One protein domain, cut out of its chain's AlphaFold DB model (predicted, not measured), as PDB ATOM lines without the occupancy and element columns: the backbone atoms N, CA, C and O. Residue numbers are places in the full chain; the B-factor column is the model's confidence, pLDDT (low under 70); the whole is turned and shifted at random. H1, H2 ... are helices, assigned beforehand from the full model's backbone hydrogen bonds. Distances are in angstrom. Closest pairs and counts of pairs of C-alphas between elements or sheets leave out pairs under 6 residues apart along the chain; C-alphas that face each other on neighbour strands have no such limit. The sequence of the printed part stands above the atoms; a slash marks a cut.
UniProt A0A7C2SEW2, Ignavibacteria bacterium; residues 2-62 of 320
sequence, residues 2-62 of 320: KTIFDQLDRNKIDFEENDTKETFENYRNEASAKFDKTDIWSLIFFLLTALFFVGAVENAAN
ATOM      1  N   LYS A   2     181.612 -40.355 253.798       76.75
ATOM      2  CA  LYS A   2     181.223 -39.277 254.741       76.75
ATOM      3  C   LYS A   2     180.449 -39.790 255.965       76.75
ATOM      4  O   LYS A   2     180.898 -39.620 257.084       76.75
ATOM      5  N   THR A   3     179.380 -40.560 255.747       74.12
ATOM      6  CA  THR A   3     178.573 -41.165 256.824       74.12
ATOM      7  C   THR A   3     179.373 -42.068 257.770       74.12
ATOM      8  O   THR A   3     179.049 -42.141 258.947       74.12
ATOM      9  N   ILE A   4     180.419 -42.738 257.268       77.00
ATOM     10  CA  ILE A   4     181.298 -43.593 258.080       77.00
ATOM     11  C   ILE A   4     182.169 -42.704 258.974       77.00
ATOM     12  O   ILE A   4     182.203 -42.915 260.179       77.00
ATOM     13  N   PHE A   5     182.793 -41.662 258.414       80.94
ATOM     14  CA  PHE A   5     183.561 -40.685 259.194       80.94
ATOM     15  C   PHE A   5     182.691 -39.951 260.231       80.94
ATOM     16  O   PHE A   5     183.101 -39.828 261.380       80.94
ATOM     17  N   ASP A   6     181.461 -39.566 259.879       78.88
ATOM     18  CA  ASP A   6     180.507 -38.911 260.790       78.88
ATOM     19  C   ASP A   6     179.987 -39.843 261.901       78.88
ATOM     20  O   ASP A   6     179.524 -39.377 262.944       78.88
ATOM     21  N   GLN A   7     179.979 -41.159 261.673       76.94
ATOM     22  CA  GLN A   7     179.647 -42.153 262.700       76.94
ATOM     23  C   GLN A   7     180.831 -42.411 263.632       76.94
ATOM     24  O   GLN A   7     180.641 -42.488 264.844       76.94
ATOM     25  N   LEU A   8     182.042 -42.514 263.082       76.06
ATOM     26  CA  LEU A   8     183.274 -42.684 263.854       76.06
ATOM     27  C   LEU A   8     183.528 -41.472 264.769       76.06
ATOM     28  O   LEU A   8     183.841 -41.654 265.942       76.06
ATOM     29  N   ASP A   9     183.284 -40.255 264.278       75.56
ATOM     30  CA  ASP A   9     183.379 -39.022 265.072       75.56
ATOM     31  C   ASP A   9     182.309 -38.956 266.178       75.56
ATOM     32  O   ASP A   9     182.600 -38.665 267.339       75.56
ATOM     33  N   ARG A  10     181.062 -39.342 265.864       74.62
ATOM     34  CA  ARG A  10     179.980 -39.437 266.865       74.62
ATOM     35  C   ARG A  10     180.273 -40.435 267.984       74.62
ATOM     36  O   ARG A  10     179.811 -40.226 269.105       74.62
ATOM     37  N   ASN A  11     181.049 -41.475 267.697       80.31
ATOM     38  CA  ASN A  11     181.479 -42.462 268.682       80.31
ATOM     39  C   ASN A  11     182.694 -42.009 269.513       80.31
ATOM     40  O   ASN A  11     183.130 -42.776 270.367       80.31
ATOM     41  N   LYS A  12     183.205 -40.781 269.307       73.94
ATOM     42  CA  LYS A  12     184.330 -40.182 270.048       73.94
ATOM     43  C   LYS A  12     185.534 -41.119 270.157       73.94
ATOM     44  O   LYS A  12     185.988 -41.427 271.256       73.94
ATOM     45  N   ILE A  13     186.022 -41.603 269.018       73.81
ATOM     46  CA  ILE A  13     187.236 -42.423 268.987       73.81
ATOM     47  C   ILE A  13     188.401 -41.588 269.522       73.81
ATOM     48  O   ILE A  13     188.658 -40.492 269.024       73.81
ATOM     49  N   ASP A  14     189.071 -42.106 270.549       74.00
ATOM     50  CA  ASP A  14     190.266 -41.488 271.113       74.00
ATOM     51  C   ASP A  14     191.465 -41.852 270.231       74.00
ATOM     52  O   ASP A  14     191.717 -43.029 269.963       74.00
ATOM     53  N   PHE A  15     192.173 -40.841 269.731       75.44
ATOM     54  CA  PHE A  15     193.363 -41.033 268.907       75.44
ATOM     55  C   PHE A  15     194.597 -40.958 269.807       75.44
ATOM     56  O   PHE A  15     194.807 -39.945 270.472       75.44
ATOM     57  N   GLU A  16     195.414 -42.014 269.823       73.81
ATOM     58  CA  GLU A  16     196.623 -42.087 270.660       73.81
ATOM     59  C   GLU A  16     197.721 -41.102 270.209       73.81
ATOM     60  O   GLU A  16     198.517 -40.652 271.032       73.81
ATOM     61  N   GLU A  17     197.737 -40.706 268.928       74.56
ATOM     62  CA  GLU A  17     198.738 -39.796 268.356       74.56
ATOM     63  C   GLU A  17     198.112 -38.603 267.611       74.56
ATOM     64  O   GLU A  17     197.150 -38.740 266.847       74.56
ATOM     65  N   ASN A  18     198.711 -37.415 267.757       71.25
ATOM     66  CA  ASN A  18     198.260 -36.202 267.057       71.25
ATOM     67  C   ASN A  18     198.285 -36.352 265.525       71.25
ATOM     68  O   ASN A  18     197.373 -35.868 264.857       71.25
ATOM     69  N   ASP A  19     199.273 -37.068 264.982       69.94
ATOM     70  CA  ASP A  19     199.440 -37.275 263.537       69.94
ATOM     71  C   ASP A  19     198.303 -38.143 262.958       69.94
ATOM     72  O   ASP A  19     197.766 -37.882 261.878       69.94
ATOM     73  N   THR A  20     197.827 -39.131 263.731       77.44
ATOM     74  CA  THR A  20     196.645 -39.930 263.362       77.44
ATOM     75  C   THR A  20     195.349 -39.124 263.379       77.44
ATOM     76  O   THR A  20     194.499 -39.316 262.506       77.44
ATOM     77  N   LYS A  21     195.205 -38.181 264.318       80.25
ATOM     78  CA  LYS A  21     194.046 -37.282 264.381       80.25
ATOM     79  C   LYS A  21     194.024 -36.306 263.204       80.25
ATOM     80  O   LYS A  21     192.979 -36.126 262.583       80.25
ATOM     81  N   GLU A  22     195.164 -35.708 262.869       82.81
ATOM     82  CA  GLU A  22     195.291 -34.809 261.717       82.81
ATOM     83  C   GLU A  22     195.002 -35.541 260.399       82.81
ATOM     84  O   GLU A  22     194.231 -35.066 259.565       82.81
ATOM     85  N   THR A  23     195.540 -36.752 260.250       84.12
ATOM     86  CA  THR A  23     195.290 -37.608 259.085       84.12
ATOM     87  C   THR A  23     193.805 -37.971 258.953       84.12
ATOM     88  O   THR A  23     193.239 -37.882 257.860       84.12
ATOM     89  N   PHE A  24     193.142 -38.337 260.056       84.25
ATOM     90  CA  PHE A  24     191.702 -38.614 260.076       84.25
ATOM     91  C   PHE A  24     190.874 -37.393 259.658       84.25
ATOM     92  O   PHE A  24     189.989 -37.513 258.809       84.25
ATOM     93  N   GLU A  25     191.177 -36.217 260.213       84.62
ATOM     94  CA  GLU A  25     190.499 -34.965 259.874       84.62
ATOM     95  C   GLU A  25     190.683 -34.594 258.399       84.62
ATOM     96  O   GLU A  25     189.715 -34.235 257.726       84.62
ATOM     97  N   ASN A  26     191.888 -34.763 257.851       87.31
ATOM     98  CA  ASN A  26     192.156 -34.534 256.432       87.31
ATOM     99  C   ASN A  26     191.329 -35.469 255.540       87.31
ATOM    100  O   ASN A  26     190.633 -34.996 254.637       87.31
ATOM    101  N   TYR A  27     191.307 -36.775 255.824       85.88
ATOM    102  CA  TYR A  27     190.479 -37.718 255.064       85.88
ATOM    103  C   TYR A  27     188.980 -37.449 255.208       85.88
ATOM    104  O   TYR A  27     188.243 -37.574 254.226       85.88
ATOM    105  N   ARG A  28     188.511 -37.052 256.396       84.19
ATOM    106  CA  ARG A  28     187.117 -36.656 256.623       84.19
ATOM    107  C   ARG A  28     186.753 -35.428 255.796       84.19
ATOM    108  O   ARG A  28     185.727 -35.443 255.115       84.19
ATOM    109  N   ASN A  29     187.593 -34.399 255.823       85.94
ATOM    110  CA  ASN A  29     187.378 -33.161 255.081       85.94
ATOM    111  C   ASN A  29     187.379 -33.414 253.570       85.94
ATOM    112  O   ASN A  29     186.477 -32.957 252.870       85.94
ATOM    113  N   GLU A  30     188.316 -34.219 253.065       86.12
ATOM    114  CA  GLU A  30     188.323 -34.639 251.663       86.12
ATOM    115  C   GLU A  30     187.087 -35.464 251.291       86.12
ATOM    116  O   GLU A  30     186.489 -35.251 250.231       86.12
ATOM    117  N   ALA A  31     186.690 -36.407 252.147       82.69
ATOM    118  CA  ALA A  31     185.512 -37.236 251.930       82.69
ATOM    119  C   ALA A  31     184.227 -36.400 251.935       82.69
ATOM    120  O   ALA A  31     183.366 -36.635 251.086       82.69
ATOM    121  N   SER A  32     184.102 -35.417 252.834       81.06
ATOM    122  CA  SER A  32     182.972 -34.485 252.851       81.06
ATOM    123  C   SER A  32     182.979 -33.604 251.609       81.06
ATOM    124  O   SER A  32     181.975 -33.550 250.914       81.06
ATOM    125  N   ALA A  33     184.116 -33.004 251.248       82.12
ATOM    126  CA  ALA A  33     184.216 -32.149 250.067       82.12
ATOM    127  C   ALA A  33     183.894 -32.902 248.764       82.12
ATOM    128  O   ALA A  33     183.226 -32.364 247.878       82.12
ATOM    129  N   LYS A  34     184.345 -34.158 248.630       82.88
ATOM    130  CA  LYS A  34     183.977 -35.022 247.497       82.88
ATOM    131  C   LYS A  34     182.493 -35.370 247.527       82.88
ATOM    132  O   LYS A  34     181.851 -35.273 246.486       82.88
ATOM    133  N   PHE A  35     181.956 -35.728 248.694       79.94
ATOM    134  CA  PHE A  35     180.541 -36.054 248.860       79.94
ATOM    135  C   PHE A  35     179.639 -34.868 248.493       79.94
ATOM    136  O   PHE A  35     178.732 -35.029 247.683       79.94
ATOM    137  N   ASP A  36     179.938 -33.674 249.003       79.94
ATOM    138  CA  ASP A  36     179.155 -32.460 248.757       79.94
ATOM    139  C   ASP A  36     179.187 -32.080 247.263       79.94
ATOM    140  O   ASP A  36     178.161 -31.726 246.683       79.94
ATOM    141  N   LYS A  37     180.335 -32.253 246.587       81.31
ATOM    142  CA  LYS A  37     180.419 -32.105 245.123       81.31
ATOM    143  C   LYS A  37     179.558 -33.133 244.390       81.31
ATOM    144  O   LYS A  37     178.850 -32.765 243.455       81.31
ATOM    145  N   THR A  38     179.618 -34.410 244.771       84.19
ATOM    146  CA  THR A  38     178.815 -35.459 244.120       84.19
ATOM    147  C   THR A  38     177.315 -35.289 244.355       84.19
ATOM    148  O   THR A  38     176.534 -35.579 243.453       84.19
ATOM    149  N   ASP A  39     176.914 -34.771 245.516       83.12
ATOM    150  CA  ASP A  39     175.511 -34.545 245.871       83.12
ATOM    151  C   ASP A  39     174.888 -33.433 245.014       83.12
ATOM    152  O   ASP A  39     173.803 -33.595 244.454       83.12
ATOM    153  N   ILE A  40     175.636 -32.347 244.780       87.38
ATOM    154  CA  ILE A  40     175.219 -31.273 243.866       87.38
ATOM    155  C   ILE A  40     175.028 -31.809 242.441       87.38
ATOM    156  O   ILE A  40     174.011 -31.521 241.811       87.38
ATOM    157  N   TRP A  41     175.969 -32.607 241.924       90.50
ATOM    158  CA  TRP A  41     175.830 -33.194 240.586       90.50
ATOM    159  C   TRP A  41     174.641 -34.151 240.493       90.50
ATOM    160  O   TRP A  41     173.910 -34.105 239.505       90.50
ATOM    161  N   SER A  42     174.406 -34.965 241.524       90.50
ATOM    162  CA  SER A  42     173.227 -35.833 241.610       90.50
ATOM    163  C   SER A  42     171.932 -35.024 241.511       90.50
ATOM    164  O   SER A  42     171.073 -35.325 240.680       90.50
ATOM    165  N   LEU A  43     171.823 -33.934 242.279       90.62
ATOM    166  CA  LEU A  43     170.664 -33.047 242.235       90.62
ATOM    167  C   LEU A  43     170.488 -32.403 240.853       90.62
ATOM    168  O   LEU A  43     169.371 -32.356 240.340       90.62
ATOM    169  N   ILE A  44     171.576 -31.951 240.223       93.69
ATOM    170  CA  ILE A  44     171.542 -31.377 238.870       93.69
ATOM    171  C   ILE A  44     171.020 -32.403 237.861       93.69
ATOM    172  O   ILE A  44     170.096 -32.095 237.110       93.69
ATOM    173  N   PHE A  45     171.562 -33.624 237.846       94.62
ATOM    174  CA  PHE A  45     171.118 -34.664 236.916       94.62
ATOM    175  C   PHE A  45     169.675 -35.099 237.176       94.62
ATOM    176  O   PHE A  45     168.929 -35.339 236.225       94.62
ATOM    177  N   PHE A  46     169.252 -35.146 238.439       94.38
ATOM    178  CA  PHE A  46     167.868 -35.429 238.798       94.38
ATOM    179  C   PHE A  46     166.914 -34.347 238.275       94.38
ATOM    180  O   PHE A  46     165.927 -34.667 237.614       94.38
ATOM    181  N   LEU A  47     167.233 -33.066 238.495       95.00
ATOM    182  CA  LEU A  47     166.434 -31.939 237.999       95.00
ATOM    183  C   LEU A  47     166.415 -31.873 236.469       95.00
ATOM    184  O   LEU A  47     165.368 -31.610 235.879       95.00
ATOM    185  N   LEU A  48     167.543 -32.163 235.819       94.81
ATOM    186  CA  LEU A  48     167.619 -32.267 234.366       94.81
ATOM    187  C   LEU A  48     166.686 -33.379 233.866       94.81
ATOM    188  O   LEU A  48     165.851 -33.141 233.001       94.81
ATOM    189  N   THR A  49     166.768 -34.573 234.454       95.44
ATOM    190  CA  THR A  49     165.921 -35.718 234.086       95.44
ATOM    191  C   THR A  49     164.440 -35.398 234.272       95.44
ATOM    192  O   THR A  49     163.631 -35.668 233.386       95.44
ATOM    193  N   ALA A  50     164.087 -34.756 235.386       95.44
ATOM    194  CA  ALA A  50     162.742 -34.265 235.657       95.44
ATOM    195  C   ALA A  50     162.248 -33.279 234.582       95.44
ATOM    196  O   ALA A  50     161.103 -33.380 234.143       95.44
ATOM    197  N   LEU A  51     163.101 -32.361 234.117       96.06
ATOM    198  CA  LEU A  51     162.759 -31.423 233.047       96.06
ATOM    199  C   LEU A  51     162.499 -32.143 231.715       96.06
ATOM    200  O   LEU A  51     161.509 -31.850 231.045       96.06
ATOM    201  N   PHE A  52     163.348 -33.108 231.350       95.19
ATOM    202  CA  PHE A  52     163.151 -33.924 230.146       95.19
ATOM    203  C   PHE A  52     161.867 -34.755 230.224       95.19
ATOM    204  O   PHE A  52     161.104 -34.787 229.259       95.19
ATOM    205  N   PHE A  53     161.602 -35.381 231.372       94.56
ATOM    206  CA  PHE A  53     160.382 -36.150 231.606       94.56
ATOM    207  C   PHE A  53     159.132 -35.283 231.431       94.56
ATOM    208  O   PHE A  53     158.245 -35.624 230.652       94.56
ATOM    209  N   VAL A  54     159.088 -34.123 232.090       94.50
ATOM    210  CA  VAL A  54     157.953 -33.201 231.992       94.50
ATOM    211  C   VAL A  54     157.781 -32.668 230.566       94.50
ATOM    212  O   VAL A  54     156.658 -32.599 230.070       94.50
ATOM    213  N   GLY A  55     158.879 -32.352 229.871       93.31
ATOM    214  CA  GLY A  55     158.834 -31.947 228.465       93.31
ATOM    215  C   GLY A  55     158.255 -33.026 227.550       93.31
ATOM    216  O   GLY A  55     157.467 -32.712 226.658       93.31
ATOM    217  N   ALA A  56     158.584 -34.296 227.798       91.31
ATOM    218  CA  ALA A  56     158.012 -35.418 227.061       91.31
ATOM    219  C   ALA A  56     156.505 -35.572 227.323       91.31
ATOM    220  O   ALA A  56     155.745 -35.745 226.372       91.31
ATOM    221  N   VAL A  57     156.059 -35.448 228.581       91.44
ATOM    222  CA  VAL A  57     154.631 -35.521 228.942       91.44
ATOM    223  C   VAL A  57     153.831 -34.384 228.293       91.44
ATOM    224  O   VAL A  57     152.781 -34.631 227.702       91.44
ATOM    225  N   GLU A  58     154.334 -33.148 228.330       90.94
ATOM    226  CA  GLU A  58     153.661 -31.999 227.700       90.94
ATOM    227  C   GLU A  58     153.605 -32.108 226.171       90.94
ATOM    228  O   GLU A  58     152.648 -31.648 225.546       90.94
ATOM    229  N   ASN A  59     154.611 -32.731 225.554       89.06
ATOM    230  CA  ASN A  59     154.594 -33.006 224.120       89.06
ATOM    231  C   ASN A  59     153.626 -34.145 223.762       89.06
ATOM    232  O   ASN A  59     152.935 -34.075 222.746       89.06
ATOM    233  N   ALA A  60     153.533 -35.175 224.607       88.25
ATOM    234  CA  ALA A  60     152.554 -36.244 224.443       88.25
ATOM    235  C   ALA A  60     151.118 -35.696 224.522       88.25
ATOM    236  O   ALA A  60     150.257 -36.098 223.750       88.25
ATOM    237  N   ALA A  61     150.857 -34.714 225.383       87.00
ATOM    238  CA  ALA A  61     149.554 -34.054 225.472       87.00
ATOM    239  C   ALA A  61     149.287 -33.010 224.359       87.00
ATOM    240  O   ALA A  61     148.338 -32.235 224.471       87.00
ATOM    241  N   ASN A  62     150.103 -32.955 223.300       86.88
ATOM    242  CA  ASN A  62     149.978 -31.973 222.223       86.88
ATOM    243  C   ASN A  62     150.106 -32.609 220.829       86.88
ATOM    244  O   ASN A  62     151.123 -32.435 220.150       86.88
TER     245      ASN A  62
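What this domain is: This is residues 2 to 62 of the 320 residues of a protein of Ignavibacteria bacterium (UniProt A0A7C2SEW2). One long helix, H2, makes the length of the model, and a short helix, H1, folds back over its first half as a lopsided helical hairpin. Residues 37 to 62, of which 37 to 60 belong to H2, stick out free. The 61 printed residues hold two named helices, H1 then H2, and no named strand: all helix. The whole is extended, with a radius of gyration of the C-alphas of 20.2 A and spans of 68 by 18 by 7 A.

How they stand to each other: H2, residues 18 to 60, touches H1, residues 2 to 10, with residues 28 to 35 alone. The closest C-alphas are those of Ser 32 and Lys 2, 5.4 A apart. The two run opposite ways at a steep tilt of 43 degrees, a helical hairpin. In both helices every O i to N i+4 pair is within hydrogen-bond range.

Where its parts are: H2 measures 62.5 A from C-alpha 18 at (198.260, -36.202, 267.057) to C-alpha 60 at (152.554, -36.244, 224.443). H1 measures 12.2 A and begins at C-alpha 2, (181.223, -39.277, 254.741).

The domain as a whole: The C-alphas farthest apart, of Glu 16 and Asn 62, are 68.0 A apart. The printed part has no cut. The link from H1 to H2 is short, 7 residues. Mean pLDDT of the printed part is 84.2; residue 19 is under 70.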